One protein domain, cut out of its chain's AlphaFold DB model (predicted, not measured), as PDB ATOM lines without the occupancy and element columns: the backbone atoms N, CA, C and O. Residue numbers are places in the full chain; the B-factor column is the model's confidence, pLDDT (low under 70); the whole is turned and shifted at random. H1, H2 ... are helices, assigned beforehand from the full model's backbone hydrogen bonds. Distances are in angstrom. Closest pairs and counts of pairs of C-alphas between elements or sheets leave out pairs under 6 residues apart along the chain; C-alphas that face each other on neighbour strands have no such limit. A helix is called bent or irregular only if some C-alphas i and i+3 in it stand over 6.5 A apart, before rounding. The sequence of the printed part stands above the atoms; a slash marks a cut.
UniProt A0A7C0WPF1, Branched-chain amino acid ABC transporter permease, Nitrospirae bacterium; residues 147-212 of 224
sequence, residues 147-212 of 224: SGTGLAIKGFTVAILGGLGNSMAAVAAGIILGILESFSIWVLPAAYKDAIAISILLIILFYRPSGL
ATOM      1  N   SER A 147      78.042  95.620 109.321       78.12
ATOM      2  CA  SER A 147      78.988  96.438 110.098       78.12
ATOM      3  C   SER A 147      79.729  97.485 109.247       78.12
ATOM      4  O   SER A 147      80.214  98.493 109.767       78.12
ATOM      5  N   GLY A 148      79.805  97.278 107.926       80.62
ATOM      6  CA  GLY A 148      80.483  98.178 106.994       80.62
ATOM      7  C   GLY A 148      79.850  99.569 106.897       80.62
ATOM      8  O   GLY A 148      80.578 100.560 106.825       80.62
ATOM      9  N   THR A 149      78.519  99.675 106.936       80.62
ATOM     10  CA  THR A 149      77.826 100.963 106.759       80.62
ATOM     11  C   THR A 149      78.050 101.888 107.953       80.62
ATOM     12  O   THR A 149      78.386 103.059 107.765       80.62
ATOM     13  N   GLY A 150      77.964 101.361 109.178       80.94
ATOM     14  CA  GLY A 150      78.262 102.128 110.392       80.94
ATOM     15  C   GLY A 150      79.712 102.623 110.424       80.94
ATOM     16  O   GLY A 150      79.968 103.802 110.680       80.94
ATOM     17  N   LEU A 151      80.669 101.759 110.068       84.75
ATOM     18  CA  LEU A 151      82.084 102.134 109.963       84.75
ATOM     19  C   LEU A 151      82.328 103.198 108.886       84.75
ATOM     20  O   LEU A 151      83.111 104.121 109.112       84.75
ATOM     21  N   ALA A 152      81.651 103.108 107.739       85.06
ATOM     22  CA  ALA A 152      81.764 104.095 106.671       85.06
ATOM     23  C   ALA A 152      81.273 105.480 107.119       85.06
ATOM     24  O   ALA A 152      81.959 106.474 106.881       85.06
ATOM     25  N   ILE A 153      80.137 105.548 107.824       84.50
ATOM     26  CA  ILE A 153      79.593 106.806 108.360       84.50
ATOM     27  C   ILE A 153      80.554 107.417 109.386       84.50
ATOM     28  O   ILE A 153      80.841 108.613 109.309       84.50
ATOM     29  N   LYS A 154      81.113 106.616 110.302       84.19
ATOM     30  CA  LYS A 154      82.097 107.099 111.288       84.19
ATOM     31  C   LYS A 154      83.400 107.547 110.636       84.19
ATOM     32  O   LYS A 154      83.921 108.609 110.963       84.19
ATOM     33  N   GLY A 155      83.909 106.782 109.675       87.25
ATOM     34  CA  GLY A 155      85.115 107.133 108.930       87.25
ATOM     35  C   GLY A 155      84.947 108.425 108.130       87.25
ATOM     36  O   GLY A 155      85.819 109.291 108.163       87.25
ATOM     37  N   PHE A 156      83.802 108.596 107.464       85.38
ATOM     38  CA  PHE A 156      83.464 109.826 106.747       85.38
ATOM     39  C   PHE A 156      83.337 111.022 107.695       85.38
ATOM     40  O   PHE A 156      83.890 112.089 107.430       85.38
ATOM     41  N   THR A 157      82.683 110.809 108.836       83.62
ATOM     42  CA  THR A 157      82.550 111.787 109.917       83.62
ATOM     43  C   THR A 157      83.923 112.283 110.383       83.62
ATOM     44  O   THR A 157      84.200 113.482 110.387       83.62
ATOM     45  N   VAL A 158      84.835 111.359 110.683       86.25
ATOM     46  CA  VAL A 158      86.214 111.670 111.080       86.25
ATOM     47  C   VAL A 158      86.995 112.383 109.970       86.25
ATOM     48  O   VAL A 158      87.726 113.335 110.248       86.25
ATOM     49  N   ALA A 159      86.833 111.968 108.711       85.44
ATOM     50  CA  ALA A 159      87.513 112.587 107.576       85.44
ATOM     51  C   ALA A 159      87.083 114.047 107.358       85.44
ATOM     52  O   ALA A 159      87.926 114.898 107.071       85.44
ATOM     53  N   ILE A 160      85.794 114.355 107.531       82.00
ATOM     54  CA  ILE A 160      85.296 115.737 107.487       82.00
ATOM     55  C   ILE A 160      85.829 116.533 108.676       82.00
ATOM     56  O   ILE A 160      86.322 117.644 108.493       82.00
ATOM     57  N   LEU A 161      85.768 115.963 109.881       82.69
ATOM     58  CA  LEU A 161      86.209 116.637 111.101       82.69
ATOM     59  C   LEU A 161      87.709 116.961 111.062       82.69
ATOM     60  O   LEU A 161      88.109 118.039 111.489       82.69
ATOM     61  N   GLY A 162      88.538 116.082 110.498       79.62
ATOM     62  CA  GLY A 162      89.960 116.351 110.258       79.62
ATOM     63  C   GLY A 162      90.230 117.333 109.111       79.62
ATOM     64  O   GLY A 162      91.263 117.996 109.104       79.62
ATOM     65  N   GLY A 163      89.295 117.473 108.174       78.81
ATOM     66  CA  GLY A 163      89.447 118.257 106.952       78.81
ATOM     67  C   GLY A 163      89.877 117.389 105.764       78.81
ATOM     68  O   GLY A 163      90.891 116.686 105.799       78.81
ATOM     69  N   LEU A 164      89.107 117.466 104.674       75.06
ATOM     70  CA  LEU A 164      89.354 116.703 103.449       75.06
ATOM     71  C   LEU A 164      90.711 117.090 102.835       75.06
ATOM     72  O   LEU A 164      90.914 118.227 102.419       75.06
ATOM     73  N   GLY A 165      91.633 116.127 102.753       71.69
ATOM     74  CA  GLY A 165      92.944 116.296 102.113       71.69
ATOM     75  C   GLY A 165      94.150 116.303 103.058       71.69
ATOM     76  O   GLY A 165      95.276 116.233 102.568       71.69
ATOM     77  N   ASN A 166      93.949 116.316 104.381       78.06
ATOM     78  CA  ASN A 166      95.030 116.161 105.359       78.06
ATOM     79  C   ASN A 166      94.884 114.844 106.140       78.06
ATOM     80  O   ASN A 166      94.095 114.740 107.080       78.06
ATOM     81  N   SER A 167      95.674 113.832 105.765       79.94
ATOM     82  CA  SER A 167      95.643 112.509 106.404       79.94
ATOM     83  C   SER A 167      96.020 112.552 107.886       79.94
ATOM     84  O   SER A 167      95.425 111.831 108.682       79.94
ATOM     85  N   MET A 168      96.956 113.422 108.279       81.81
ATOM     86  CA  MET A 168      97.394 113.559 109.671       81.81
ATOM     87  C   MET A 168      96.269 114.119 110.550       81.81
ATOM     88  O   MET A 168      96.022 113.636 111.654       81.81
ATOM     89  N   ALA A 169      95.547 115.113 110.032       82.25
ATOM     90  CA  ALA A 169      94.428 115.718 110.737       82.25
ATOM     91  C   ALA A 169      93.232 114.765 110.875       82.25
ATOM     92  O   ALA A 169      92.575 114.764 111.913       82.25
ATOM     93  N   ALA A 170      92.979 113.915 109.871       85.00
ATOM     94  CA  ALA A 170      91.955 112.872 109.952       85.00
ATOM     95  C   ALA A 170      92.247 111.858 111.073       85.00
ATOM     96  O   ALA A 170      91.337 111.449 111.788       85.00
ATOM     97  N   VAL A 171      93.514 111.493 111.292       86.69
ATOM     98  CA  VAL A 171      93.902 110.591 112.392       86.69
ATOM     99  C   VAL A 171      93.683 111.254 113.749       86.69
ATOM    100  O   VAL A 171      93.079 110.650 114.633       86.69
ATOM    101  N   ALA A 172      94.114 112.509 113.904       87.31
ATOM    102  CA  ALA A 172      93.892 113.268 115.135       87.31
ATOM    103  C   ALA A 172      92.392 113.409 115.449       87.31
ATOM    104  O   ALA A 172      91.965 113.161 116.575       87.31
ATOM    105  N   ALA A 173      91.581 113.724 114.435       86.69
ATOM    106  CA  ALA A 173      90.125 113.763 114.526       86.69
ATOM    107  C   ALA A 173      89.522 112.417 114.956       86.69
ATOM    108  O   ALA A 173      88.615 112.391 115.784       86.69
ATOM    109  N   GLY A 174      90.043 111.305 114.432       88.25
ATOM    110  CA  GLY A 174      89.585 109.957 114.771       88.25
ATOM    111  C   GLY A 174      89.864 109.587 116.221       88.25
ATOM    112  O   GLY A 174      88.992 109.037 116.887       88.25
ATOM    113  N   ILE A 175      91.042 109.952 116.732       88.12
ATOM    114  CA  ILE A 175      91.402 109.749 118.140       88.12
ATOM    115  C   ILE A 175      90.484 110.576 119.047       88.12
ATOM    116  O   ILE A 175      89.932 110.040 120.003       88.12
ATOM    117  N   ILE A 176      90.265 111.856 118.724       86.12
ATOM    118  CA  ILE A 176      89.369 112.733 119.494       86.12
ATOM    119  C   ILE A 176      87.949 112.162 119.518       86.12
ATOM    120  O   ILE A 176      87.354 112.044 120.588       86.12
ATOM    121  N   LEU A 177      87.417 111.766 118.359       84.75
ATOM    122  CA  LEU A 177      86.071 111.207 118.263       84.75
ATOM    123  C   LEU A 177      85.959 109.875 119.016       84.75
ATOM    124  O   LEU A 177      84.986 109.678 119.736       84.75
ATOM    125  N   GLY A 178      86.960 108.998 118.924       85.06
ATOM    126  CA  GLY A 178      86.984 107.730 119.659       85.06
ATOM    127  C   GLY A 178      87.028 107.913 121.180       85.06
ATOM    128  O   GLY A 178      86.341 107.195 121.908       85.06
ATOM    129  N   ILE A 179      87.779 108.906 121.670       84.88
ATOM    130  CA  ILE A 179      87.801 109.270 123.093       84.88
ATOM    131  C   ILE A 179      86.424 109.792 123.518       84.88
ATOM    132  O   ILE A 179      85.865 109.305 124.499       84.88
ATOM    133  N   LEU A 180      85.837 110.723 122.759       82.38
ATOM    134  CA  LEU A 180      84.507 111.273 123.049       82.38
ATOM    135  C   LEU A 180      83.411 110.200 123.038       82.38
ATOM    136  O   LEU A 180      82.557 110.187 123.924       82.38
ATOM    137  N   GLU A 181      83.450 109.272 122.080       79.50
ATOM    138  CA  GLU A 181      82.551 108.118 122.052       79.50
ATOM    139  C   GLU A 181      82.726 107.245 123.301       79.50
ATOM    140  O   GLU A 181      81.735 106.824 123.894       79.50
ATOM    141  N   SER A 182      83.970 106.995 123.721       80.00
ATOM    142  CA  SER A 182      84.265 106.166 124.897       80.00
ATOM    143  C   SER A 182      83.750 106.802 126.192       80.00
ATOM    144  O   SER A 182      83.145 106.113 127.009       80.00
ATOM    145  N   PHE A 183      83.906 108.120 126.355       79.00
ATOM    146  CA  PHE A 183      83.332 108.860 127.486       79.00
ATOM    147  C   PHE A 183      81.801 108.926 127.437       79.00
ATOM    148  O   PHE A 183      81.149 108.889 128.478       79.00
ATOM    149  N   SER A 184      81.205 108.986 126.245       72.06
ATOM    150  CA  SER A 184      79.746 109.069 126.094       72.06
ATOM    151  C   SER A 184      79.031 107.803 126.570       72.06
ATOM    152  O   SER A 184      77.935 107.895 127.119       72.06
ATOM    153  N   ILE A 185      79.664 106.634 126.430       69.06
ATOM    154  CA  ILE A 185      79.135 105.347 126.921       69.06
ATOM    155  C   ILE A 185      79.050 105.319 128.457       69.06
ATOM    156  O   ILE A 185      78.237 104.590 129.016       69.06
ATOM    157  N   TRP A 186      79.858 106.124 129.153       68.50
ATOM    158  CA  TRP A 186      79.801 106.224 130.613       68.50
ATOM    159  C   TRP A 186      78.560 106.991 131.103       68.50
ATOM    160  O   TRP A 186      78.050 106.706 132.182       68.50
ATOM    161  N   VAL A 187      78.056 107.941 130.307       66.19
ATOM    162  CA  VAL A 187      76.920 108.810 130.670       66.19
ATOM    163  C   VAL A 187      75.587 108.298 130.107       66.19
ATOM    164  O   VAL A 187      74.547 108.488 130.733       66.19
ATOM    165  N   LEU A 188      75.591 107.664 128.927       68.44
ATOM    166  CA  LEU A 188      74.389 107.290 128.173       68.44
ATOM    167  C   LEU A 188      74.396 105.810 127.751       68.44
ATOM    168  O   LEU A 188      75.464 105.232 127.543       68.44
ATOM    169  N   PRO A 189      73.215 105.190 127.538       71.88
ATOM    170  CA  PRO A 189      73.124 103.832 127.011       71.88
ATOM    171  C   PRO A 189      73.854 103.684 125.670       71.88
ATOM    172  O   PRO A 189      73.694 104.513 124.771       71.88
ATOM    173  N   ALA A 190      74.586 102.578 125.500       64.56
ATOM    174  CA  ALA A 190      75.401 102.298 124.311       64.56
ATOM    175  C   ALA A 190      74.621 102.347 122.979       64.56
ATOM    176  O   ALA A 190      75.214 102.602 121.933       64.56
ATOM    177  N   ALA A 191      73.296 102.174 123.017       68.50
ATOM    178  CA  ALA A 191      72.416 102.291 121.854       68.50
ATOM    179  C   ALA A 191      72.466 103.677 121.179       68.50
ATOM    180  O   ALA A 191      72.252 103.779 119.976       68.50
ATOM    181  N   TYR A 192      72.787 104.743 121.922       69.88
ATOM    182  CA  TYR A 192      72.856 106.106 121.382       69.88
ATOM    183  C   TYR A 192      74.245 106.496 120.867       69.88
ATOM    184  O   TYR A 192      74.428 107.626 120.414       69.88
ATOM    185  N   LYS A 193      75.227 105.584 120.896       69.31
ATOM    186  CA  LYS A 193      76.619 105.871 120.521       69.31
ATOM    187  C   LYS A 193      76.738 106.510 119.132       69.31
ATOM    188  O   LYS A 193      77.403 107.532 118.983       69.31
ATOM    189  N   ASP A 194      76.057 105.947 118.137       69.69
ATOM    190  CA  ASP A 194      76.136 106.431 116.753       69.69
ATOM    191  C   ASP A 194      75.434 107.786 116.574       69.69
ATOM    192  O   ASP A 194      75.958 108.677 115.904       69.69
ATOM    193  N   ALA A 195      74.290 107.982 117.240       76.88
ATOM    194  CA  ALA A 195      73.569 109.255 117.237       76.88
ATOM    195  C   ALA A 195      74.397 110.380 117.878       76.88
ATOM    196  O   ALA A 195      74.416 111.505 117.374       76.88
ATOM    197  N   ILE A 196      75.124 110.075 118.956       73.62
ATOM    198  CA  ILE A 196      76.010 111.022 119.637       73.62
ATOM    199  C   ILE A 196      77.198 111.379 118.742       73.62
ATOM    200  O   ILE A 196      77.490 112.561 118.580       73.62
ATOM    201  N   ALA A 197      77.842 110.396 118.106       70.75
ATOM    202  CA  ALA A 197      78.966 110.647 117.203       70.75
ATOM    203  C   ALA A 197      78.582 111.585 116.044       70.75
ATOM    204  O   ALA A 197      79.298 112.545 115.750       70.75
ATOM    205  N   ILE A 198      77.416 111.353 115.432       76.81
ATOM    206  CA  ILE A 198      76.878 112.202 114.360       76.81
ATOM    207  C   ILE A 198      76.502 113.592 114.896       76.81
ATOM    208  O   ILE A 198      76.808 114.597 114.254       76.81
ATOM    209  N   SER A 199      75.889 113.673 116.081       80.75
ATOM    210  CA  SER A 199      75.512 114.950 116.705       80.75
ATOM    211  C   SER A 199      76.733 115.806 117.045       80.75
ATOM    212  O   SER A 199      76.749 116.998 116.745       80.75
ATOM    213  N   ILE A 200      77.782 115.201 117.610       76.31
ATOM    214  CA  ILE A 200      79.056 115.869 117.906       76.31
ATOM    215  C   ILE A 200      79.674 116.416 116.621       76.31
ATOM    216  O   ILE A 200      80.102 117.569 116.595       76.31
ATOM    217  N   LEU A 201      79.686 115.631 115.539       75.75
ATOM    218  CA  LEU A 201      80.139 116.132 114.244       75.75
ATOM    219  C   LEU A 201      79.305 117.322 113.778       75.75
ATOM    220  O   LEU A 201      79.881 118.315 113.343       75.75
ATOM    221  N   LEU A 202      77.978 117.243 113.868       79.88
ATOM    222  CA  LEU A 202      77.096 118.305 113.394       79.88
ATOM    223  C   LEU A 202      77.343 119.603 114.175       79.88
ATOM    224  O   LEU A 202      77.483 120.662 113.569       79.88
ATOM    225  N   ILE A 203      77.515 119.508 115.497       80.56
ATOM    226  CA  ILE A 203      77.888 120.637 116.361       80.56
ATOM    227  C   ILE A 203      79.252 121.208 115.952       80.56
ATOM    228  O   ILE A 203      79.388 122.416 115.762       80.56
ATOM    229  N   ILE A 204      80.268 120.361 115.778       73.44
ATOM    230  CA  ILE A 204      81.616 120.818 115.410       73.44
ATOM    231  C   ILE A 204      81.612 121.474 114.029       73.44
ATOM    232  O   ILE A 204      82.257 122.502 113.848       73.44
ATOM    233  N   LEU A 205      80.866 120.928 113.072       74.00
ATOM    234  CA  LEU A 205      80.747 121.477 111.726       74.00
ATOM    235  C   LEU A 205      79.967 122.798 111.714       74.00
ATOM    236  O   LEU A 205      80.313 123.696 110.951       74.00
ATOM    237  N   PHE A 206      78.973 122.945 112.596       79.12
ATOM    238  CA  PHE A 206      78.248 124.199 112.795       79.12
ATOM    239  C   PHE A 206      79.171 125.311 113.313       79.12
ATOM    240  O   PHE A 206      79.142 126.429 112.802       79.12
ATOM    241  N   TYR A 207      80.043 125.003 114.275       75.38
ATOM    242  CA  TYR A 207      81.002 125.975 114.817       75.38
ATOM    243  C   TYR A 207      82.258 126.162 113.948       75.38
ATOM    244  O   TYR A 207      82.874 127.231 113.959       75.38
ATOM    245  N   ARG A 208      82.670 125.139 113.192       72.38
ATOM    246  CA  ARG A 208      83.839 125.149 112.301       72.38
ATOM    247  C   ARG A 208      83.571 124.332 111.026       72.38
ATOM    248  O   ARG A 208      83.983 123.173 110.935       72.38
ATOM    249  N   PRO A 209      83.000 124.953 109.977       64.69
ATOM    250  CA  PRO A 209      82.665 124.258 108.729       64.69
ATOM    251  C   PRO A 209      83.891 123.767 107.943       64.69
ATOM    252  O   PRO A 209      83.767 122.919 107.064       64.69
ATOM    253  N   SER A 210      85.089 124.267 108.261       62.62
ATOM    254  CA  SER A 210      86.353 123.816 107.665       62.62
ATOM    255  C   SER A 210      86.952 122.571 108.343       62.62
ATOM    256  O   SER A 210      88.000 122.099 107.911       62.62
ATOM    257  N   GLY A 211      86.331 122.046 109.406       63.84
ATOM    258  CA  GLY A 211      86.918 121.011 110.262       63.84
ATOM    259  C   GLY A 211      87.895 121.574 111.305       63.84
ATOM    260  O   GLY A 211      88.166 122.777 111.368       63.84
ATOM    261  N   LEU A 212      88.435 120.699 112.155       62.25
ATOM    262  CA  LEU A 212      89.304 121.050 113.283       62.25
ATOM    263  C   LEU A 212      90.651 121.641 112.823       62.25
ATOM    264  O   LEU A 212      91.172 122.547 113.471       62.25
TER     265      LEU A 212
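What this domain is: This is residues 147 to 212 of the 224 residues of the protein "Branched-chain amino acid ABC transporter permease" of Nitrospirae bacterium (UniProt A0A7C0WPF1). H1 and H3 lie side by side and run the same way, while H2, the longest helix, runs slantwise back across one side of this pair. Residues 168 to 177 of H2 pack on residues 155 to 162 of H1, and residues 177 to 185 of H2 pack on residues 193 to 197 of H3. The printed part has 66 residues with three named helices, in the order H1, H2, H3, and no named strand; its class is all helix. It is compact, with a radius of gyration of the C-alphas of 11.5 A, and spans 34 by 27 by 16 A.

Where its parts are: H1, residues 147 to 162, begins at C-alpha 147 (78.988, 96.438, 110.098) and is 22.7 A long from first to last C-alpha. H2, residues 167 to 187, is 30.9 A long and begins at C-alpha 167 (95.643, 112.509, 106.404). H3, residues 190 to 207, is 26.1 A long and ends at C-alpha 207 (81.002, 125.975, 114.817). H3 is irregular: C-alphas 191 and 194 are 7.5 A apart.

How they stand to each other: H1 touches H2 at a steep tilt of 63 degrees, opposite ways; their closest C-alphas, of Gly 162 and Ala 170, are 4.0 A apart. H2 touches H3 at a steep tilt of 49 degrees, opposite ways; their closest C-alphas, of Glu 181 and Lys 193, are 6.5 A apart. H1 touches H3 at a shallow tilt of 26 degrees, the same way; their closest C-alphas, of Thr 157 and Leu 201, are 6.6 A apart. With 1 of these 3 pairs at a shallow tilt, the packing is mostly crossed, but only just. Every O i to N i+4 pair is within hydrogen-bond range in H1, against 15 of 17 in H2 and 12 of 14 in H3.

The domain as a whole: The two C-alphas farthest apart, of Gly 165 and Pro 189, are 34.2 A apart. The printed part has no cut, and the links H1 to H2 and H2 to H3 are tight. The mean pLDDT of the printed part is 77.9; residues 185 to 188, 190 to 194 and 209 to 212 are under 70.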